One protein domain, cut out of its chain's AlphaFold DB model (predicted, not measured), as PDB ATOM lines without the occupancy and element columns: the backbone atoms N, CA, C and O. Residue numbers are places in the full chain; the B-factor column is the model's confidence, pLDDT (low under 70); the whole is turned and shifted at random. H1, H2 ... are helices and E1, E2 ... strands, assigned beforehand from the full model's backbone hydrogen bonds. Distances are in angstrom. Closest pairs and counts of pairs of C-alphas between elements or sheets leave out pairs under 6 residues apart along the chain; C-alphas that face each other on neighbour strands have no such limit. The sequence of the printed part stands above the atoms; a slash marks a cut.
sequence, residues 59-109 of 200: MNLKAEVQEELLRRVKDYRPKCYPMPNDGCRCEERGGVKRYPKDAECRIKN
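This is residues 59 to 109 of the 200 residues of an uncharacterized protein of Trichuris muris (UniProt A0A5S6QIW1). A helical arm, H1, runs out from a small body made of a three-stranded antiparallel sheet with the short helix H2 over one face of it. Residues 59 to 68 of H1 stick out free, and this arm makes much of the length; only the other end of H1 reaches the sheet. The printed part has 51 residues, with two named helices and three named strands in the order H1, E1, E2, E3, H2, and its class is mixed, helices and strands. The sheet's order is E1, E2, E3, a meander, each strand the antiparallel neighbour of the one before. The whole is elongated, spanning 39 by 22 by 16 A, and only just loose, close to compact, with a radius of gyration of the C-alphas of 11.9 A.

H1, residues 59 to 73, is on the sheet but only grazes it, with its residues 69 to 73. Its closest C-alphas to E1, residues 80 to 82, are those of Val 73 and Pro 82, 6.9 A apart. E1 forms a hairpin with E2, residues 88 to 92, antiparallel at 166 degrees between directions; N 81 and O 89 are 2.8 A apart, within hydrogen-bond range. E2 forms a second hairpin with E3, residues 95 to 99, antiparallel at 152 degrees, with N 90 and O 97 within range at 2.8 A. E1 and E3 are the edge strands. H2, residues 102 to 105, is on the sheet at a height over the sheet of 7.4 A; it lies only just over E2, on which 3 of its 4 C-alphas fall. The closest C-alphas of E2 and H2 are those of Cys 88 and Asp 102, 6.0 A apart. H1 and H2 are only just apart, at 8.4 A. In H1 every O i to N i+4 pair is within hydrogen-bond range; H2 is too short for such a pair.

H1 begins at C-alpha 59, (306.508, 266.790, 344.102), and is 21.0 A long from first to last C-alpha. E1 measures 7.0 A, E2 12.5 A and E3 13.0 A. E2 begins at C-alpha 88, (302.310, 292.098, 341.914). H2, 5.2 A long, ends at C-alpha 105, (297.932, 294.456, 345.548).

The two C-alphas farthest apart are those of Asn 60 and Gly 94, 39.5 A. Without residues 59 to 68, the body of 41 residues spans 28 by 25 by 14 A. The printed part has no cut. The link from H1 to E1 is short, the other links are tight, and no link is long. The mean pLDDT of the printed part is 80.6; residue 59 and residues 107 to 109 are under 70.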
ATOM      1  N   MET A  59     307.959 266.774 343.878       59.09
ATOM      2  CA  MET A  59     306.508 266.790 344.102       59.09
ATOM      3  C   MET A  59     306.158 267.484 345.422       59.09
ATOM      4  O   MET A  59     305.295 268.359 345.446       59.09
ATOM      5  N   ASN A  60     306.890 267.163 346.491       70.38
ATOM      6  CA  ASN A  60     306.697 267.787 347.801       70.38
ATOM      7  C   ASN A  60     307.061 269.281 347.785       70.38
ATOM      8  O   ASN A  60     306.335 270.089 348.355       70.38
ATOM      9  N   LEU A  61     308.126 269.667 347.068       72.50
ATOM     10  CA  LEU A  61     308.506 271.075 346.910       72.50
ATOM     11  C   LEU A  61     307.478 271.863 346.079       72.50
ATOM     12  O   LEU A  61     307.148 272.994 346.419       72.50
ATOM     13  N   LYS A  62     306.948 271.277 344.997       73.50
ATOM     14  CA  LYS A  62     305.891 271.897 344.181       73.50
ATOM     15  C   LYS A  62     304.604 272.082 344.983       73.50
ATOM     16  O   LYS A  62     303.988 273.137 344.868       73.50
ATOM     17  N   ALA A  63     304.231 271.104 345.809       74.44
ATOM     18  CA  ALA A  63     303.064 271.196 346.683       74.44
ATOM     19  C   ALA A  63     303.224 272.303 347.741       74.44
ATOM     20  O   ALA A  63     302.315 273.112 347.917       74.44
ATOM     21  N   GLU A  64     304.396 272.398 348.380       76.31
ATOM     22  CA  GLU A  64     304.703 273.448 349.362       76.31
ATOM     23  C   GLU A  64     304.667 274.850 348.727       76.31
ATOM     24  O   GLU A  64     304.008 275.755 349.241       76.31
ATOM     25  N   VAL A  65     305.289 275.015 347.554       78.94
ATOM     26  CA  VAL A  65     305.283 276.283 346.802       78.94
ATOM     27  C   VAL A  65     303.878 276.651 346.324       78.94
ATOM     28  O   VAL A  65     303.511 277.826 346.319       78.94
ATOM     29  N   GLN A  66     303.070 275.666 345.931       76.56
ATOM     30  CA  GLN A  66     301.689 275.892 345.520       76.56
ATOM     31  C   GLN A  66     300.825 276.365 346.697       76.56
ATOM     32  O   GLN A  66     300.041 277.300 346.530       76.56
ATOM     33  N   GLU A  67     300.984 275.771 347.882       80.88
ATOM     34  CA  GLU A  67     300.266 276.209 349.082       80.88
ATOM     35  C   GLU A  67     300.690 277.625 349.508       80.88
ATOM     36  O   GLU A  67     299.837 278.467 349.799       80.88
ATOM     37  N   GLU A  68     301.991 277.930 349.480       79.75
ATOM     38  CA  GLU A  68     302.515 279.268 349.779       79.75
ATOM     39  C   GLU A  68     301.983 280.326 348.795       79.75
ATOM     40  O   GLU A  68     301.546 281.407 349.203       79.75
ATOM     41  N   LEU A  69     301.946 280.001 347.500       79.81
ATOM     42  CA  LEU A  69     301.401 280.875 346.466       79.81
ATOM     43  C   LEU A  69     299.905 281.145 346.684       79.81
ATOM     44  O   LEU A  69     299.473 282.295 346.613       79.81
ATOM     45  N   LEU A  70     299.119 280.109 346.994       81.06
ATOM     46  CA  LEU A  70     297.689 280.249 347.294       81.06
ATOM     47  C   LEU A  70     297.453 281.137 348.520       81.06
ATOM     48  O   LEU A  70     296.566 281.992 348.497       81.06
ATOM     49  N   ARG A  71     298.278 280.991 349.564       79.94
ATOM     50  CA  ARG A  71     298.229 281.859 350.750       79.94
ATOM     51  C   ARG A  71     298.542 283.316 350.402       79.94
ATOM     52  O   ARG A  71     297.841 284.204 350.877       79.94
ATOM     53  N   ARG A  72     299.545 283.573 349.555       79.31
ATOM     54  CA  ARG A  72     299.932 284.934 349.141       79.31
ATOM     55  C   ARG A  72     298.853 285.625 348.298       79.31
ATOM     56  O   ARG A  72     298.635 286.815 348.487       79.31
ATOM     57  N   VAL A  73     298.171 284.901 347.407       82.62
ATOM     58  CA  VAL A  73     297.211 285.468 346.431       82.62
ATOM     59  C   VAL A  73     295.790 285.621 346.974       82.62
ATOM     60  O   VAL A  73     295.001 286.367 346.400       82.62
ATOM     61  N   LYS A  74     295.460 284.969 348.094       81.00
ATOM     62  CA  LYS A  74     294.105 284.953 348.667       81.00
ATOM     63  C   LYS A  74     293.465 286.343 348.806       81.00
ATOM     64  O   LYS A  74     292.283 286.489 348.515       81.00
ATOM     65  N   ASP A  75     294.246 287.350 349.193       82.50
ATOM     66  CA  ASP A  75     293.743 288.701 349.481       82.50
ATOM     67  C   ASP A  75     293.991 289.709 348.344       82.50
ATOM     68  O   ASP A  75     293.834 290.921 348.532       82.50
ATOM     69  N   TYR A  76     294.433 289.247 347.170       85.31
ATOM     70  CA  TYR A  76     294.759 290.134 346.054       85.31
ATOM     71  C   TYR A  76     293.491 290.653 345.380       85.31
ATOM     72  O   TYR A  76     292.470 289.975 345.282       85.31
ATOM     73  N   ARG A  77     293.570 291.880 344.863       83.25
ATOM     74  CA  ARG A  77     292.539 292.458 344.002       83.25
ATOM     75  C   ARG A  77     292.348 291.570 342.756       83.25
ATOM     76  O   ARG A  77     293.322 290.996 342.258       83.25
ATOM     77  N   PRO A  78     291.121 291.456 342.212       81.94
ATOM     78  CA  PRO A  78     290.887 290.730 340.968       81.94
ATOM     79  C   PRO A  78     291.817 291.216 339.850       81.94
ATOM     80  O   PRO A  78     292.046 292.416 339.700       81.94
ATOM     81  N   LYS A  79     292.315 290.265 339.051       86.25
ATOM     82  CA  LYS A  79     293.294 290.477 337.968       86.25
ATOM     83  C   LYS A  79     294.679 290.962 338.422       86.25
ATOM     84  O   LYS A  79     295.411 291.538 337.620       86.25
ATOM     85  N   CYS A  80     295.050 290.714 339.677       87.75
ATOM     86  CA  CYS A  80     296.406 290.912 340.183       87.75
ATOM     87  C   CYS A  80     297.119 289.576 340.421       87.75
ATOM     88  O   CYS A  80     296.554 288.666 341.020       87.75
ATOM     89  N   TYR A  81     298.380 289.480 339.995       88.75
ATOM     90  CA  TYR A  81     299.198 288.266 340.066       88.75
ATOM     91  C   TYR A  81     300.543 288.552 340.748       88.75
ATOM     92  O   TYR A  81     301.171 289.561 340.422       88.75
ATOM     93  N   PRO A  82     301.013 287.700 341.673       86.31
ATOM     94  CA  PRO A  82     302.270 287.901 342.387       86.31
ATOM     95  C   PRO A  82     303.467 287.756 341.442       86.31
ATOM     96  O   PRO A  82     303.465 286.920 340.537       86.31
ATOM     97  N   MET A  83     304.495 288.574 341.655       86.44
ATOM     98  CA  MET A  83     305.756 288.485 340.918       86.44
ATOM     99  C   MET A  83     306.799 287.663 341.693       86.44
ATOM    100  O   MET A  83     306.757 287.624 342.929       86.44
ATOM    101  N   PRO A  84     307.773 287.050 340.990       79.44
ATOM    102  CA  PRO A  84     308.857 286.293 341.620       79.44
ATOM    103  C   PRO A  84     309.711 287.105 342.604       79.44
ATOM    104  O   PRO A  84     310.131 286.572 343.625       79.44
ATOM    105  N   ASN A  85     309.941 288.390 342.305       77.88
ATOM    106  CA  ASN A  85     310.814 289.298 343.061       77.88
ATOM    107  C   ASN A  85     310.018 290.274 343.945       77.88
ATOM    108  O   ASN A  85     310.342 291.456 343.997       77.88
ATOM    109  N   ASP A  86     308.974 289.770 344.603       79.81
ATOM    110  CA  ASP A  86     308.028 290.544 345.421       79.81
ATOM    111  C   ASP A  86     307.125 291.507 344.624       79.81
ATOM    112  O   ASP A  86     307.358 291.813 343.451       79.81
ATOM    113  N   GLY A  87     306.001 291.899 345.234       86.00
ATOM    114  CA  GLY A  87     304.988 292.722 344.575       86.00
ATOM    115  C   GLY A  87     304.052 291.958 343.634       86.00
ATOM    116  O   GLY A  87     304.016 290.723 343.600       86.00
ATOM    117  N   CYS A  88     303.262 292.692 342.849       89.00
ATOM    118  CA  CYS A  88     302.310 292.098 341.914       89.00
ATOM    119  C   CYS A  88     302.154 292.882 340.613       89.00
ATOM    120  O   CYS A  88     302.443 294.071 340.506       89.00
ATOM    121  N   ARG A  89     301.612 292.193 339.619       89.31
ATOM    122  CA  ARG A  89     301.180 292.738 338.343       89.31
ATOM    123  C   ARG A  89     299.656 292.728 338.289       89.31
ATOM    124  O   ARG A  89     299.070 291.654 338.352       89.31
ATOM    125  N   CYS A  90     299.033 293.889 338.116       89.19
ATOM    126  CA  CYS A  90     297.582 294.040 338.015       89.19
ATOM    127  C   CYS A  90     297.157 294.502 336.623       89.19
ATOM    128  O   CYS A  90     297.787 295.381 336.038       89.19
ATOM    129  N   GLU A  91     296.067 293.941 336.108       88.38
ATOM    130  CA  GLU A  91     295.423 294.399 334.877       88.38
ATOM    131  C   GLU A  91     294.282 295.372 335.203       88.38
ATOM    132  O   GLU A  91     293.236 294.987 335.732       88.38
ATOM    133  N   GLU A  92     294.487 296.652 334.892       80.88
ATOM    134  CA  GLU A  92     293.525 297.732 335.121       80.88
ATOM    135  C   GLU A  92     293.006 298.300 333.786       80.88
ATOM    136  O   GLU A  92     293.548 298.013 332.720       80.88
ATOM    137  N   ARG A  93     291.965 299.153 333.815       75.62
ATOM    138  CA  ARG A  93     291.365 299.754 332.597       75.62
ATOM    139  C   ARG A  93     292.343 300.581 331.743       75.62
ATOM    140  O   ARG A  93     292.029 300.857 330.594       75.62
ATOM    141  N   GLY A  94     293.497 300.964 332.290       75.50
ATOM    142  CA  GLY A  94     294.570 301.683 331.590       75.50
ATOM    143  C   GLY A  94     295.783 300.817 331.233       75.50
ATOM    144  O   GLY A  94     296.832 301.365 330.911       75.50
ATOM    145  N   GLY A  95     295.672 299.488 331.338       80.94
ATOM    146  CA  GLY A  95     296.751 298.548 331.046       80.94
ATOM    147  C   GLY A  95     297.332 297.867 332.285       80.94
ATOM    148  O   GLY A  95     296.741 297.842 333.367       80.94
ATOM    149  N   VAL A  96     298.502 297.258 332.100       87.06
ATOM    150  CA  VAL A  96     299.168 296.454 333.127       87.06
ATOM    151  C   VAL A  96     300.012 297.347 334.033       87.06
ATOM    152  O   VAL A  96     301.002 297.922 333.585       87.06
ATOM    153  N   LYS A  97     299.680 297.399 335.325       86.81
ATOM    154  CA  LYS A  97     300.496 298.060 336.353       86.81
ATOM    155  C   LYS A  97     301.308 297.046 337.145       86.81
ATOM    156  O   LYS A  97     300.851 295.931 337.395       86.81
ATOM    157  N   ARG A  98     302.517 297.437 337.545       89.38
ATOM    158  CA  ARG A  98     303.389 296.651 338.423       89.38
ATOM    159  C   ARG A  98     303.549 297.396 339.736       89.38
ATOM    160  O   ARG A  98     303.995 298.539 339.740       89.38
ATOM    161  N   TYR A  99     303.193 296.733 340.820       87.50
ATOM    162  CA  TYR A  99     303.356 297.220 342.175       87.50
ATOM    163  C   TYR A  99     304.554 296.508 342.804       87.50
ATOM    164  O   TYR A  99     304.622 295.279 342.724       87.50
ATOM    165  N   PRO A 100     305.497 297.236 343.418       85.56
ATOM    166  CA  PRO A 100     306.693 296.645 344.012       85.56
ATOM    167  C   PRO A 100     306.409 295.929 345.341       85.56
ATOM    168  O   PRO A 100     307.213 295.107 345.767       85.56
ATOM    169  N   LYS A 101     305.282 296.219 346.007       86.06
ATOM    170  CA  LYS A 101     304.913 295.628 347.300       86.06
ATOM    171  C   LYS A 101     303.579 294.902 347.224       86.06
ATOM    172  O   LYS A 101     302.601 295.427 346.698       86.06
ATOM    173  N   ASP A 102     303.499 293.736 347.855       82.56
ATOM    174  CA  ASP A 102     302.277 292.921 347.878       82.56
ATOM    175  C   ASP A 102     301.116 293.581 348.628       82.56
ATOM    176  O   ASP A 102     299.956 293.297 348.350       82.56
ATOM    177  N   ALA A 103     301.402 294.499 349.554       83.62
ATOM    178  CA  ALA A 103     300.374 295.248 350.276       83.62
ATOM    179  C   ALA A 103     299.536 296.159 349.359       83.62
ATOM    180  O   ALA A 103     298.361 296.388 349.631       83.62
ATOM    181  N   GLU A 104     300.116 296.658 348.265       82.44
ATOM    182  CA  GLU A 104     299.430 297.522 347.290       82.44
ATOM    183  C   GLU A 104     298.461 296.730 346.401       82.44
ATOM    184  O   GLU A 104     297.505 297.273 345.848       82.44
ATOM    185  N   CYS A 105     298.693 295.424 346.323       82.94
ATOM    186  CA  CYS A 105     297.932 294.456 345.548       82.94
ATOM    187  C   CYS A 105     296.707 293.940 346.293       82.94
ATOM    188  O   CYS A 105     295.825 293.339 345.680       82.94
ATOM    189  N   ARG A 106     296.670 294.136 347.615       84.31
ATOM    190  CA  ARG A 106     295.606 293.644 348.483       84.31
ATOM    191  C   ARG A 106     294.397 294.563 348.433       84.31
ATOM    192  O   ARG A 106     294.514 295.784 348.289       84.31
ATOM    193  N   ILE A 107     293.213 293.972 348.548       69.88
ATOM    194  CA  ILE A 107     291.959 294.722 348.631       69.88
ATOM    195  C   ILE A 107     291.999 295.555 349.920       69.88
ATOM    196  O   ILE A 107     291.891 295.019 351.018       69.88
ATOM    197  N   LYS A 108     292.169 296.878 349.812       59.56
ATOM    198  CA  LYS A 108     291.908 297.775 350.944       59.56
ATOM    199  C   LYS A 108     290.409 297.674 351.240       59.56
ATOM    200  O   LYS A 108     289.609 297.928 350.341       59.56
ATOM    201  N   ASN A 109     290.062 297.223 352.447       54.81
ATOM    202  CA  ASN A 109     288.690 297.042 352.930       54.81
ATOM    203  C   ASN A 109     287.779 298.176 352.437       54.81
ATOM    204  O   ASN A 109     288.017 299.337 352.762       54.81
TER     205      ASN A 109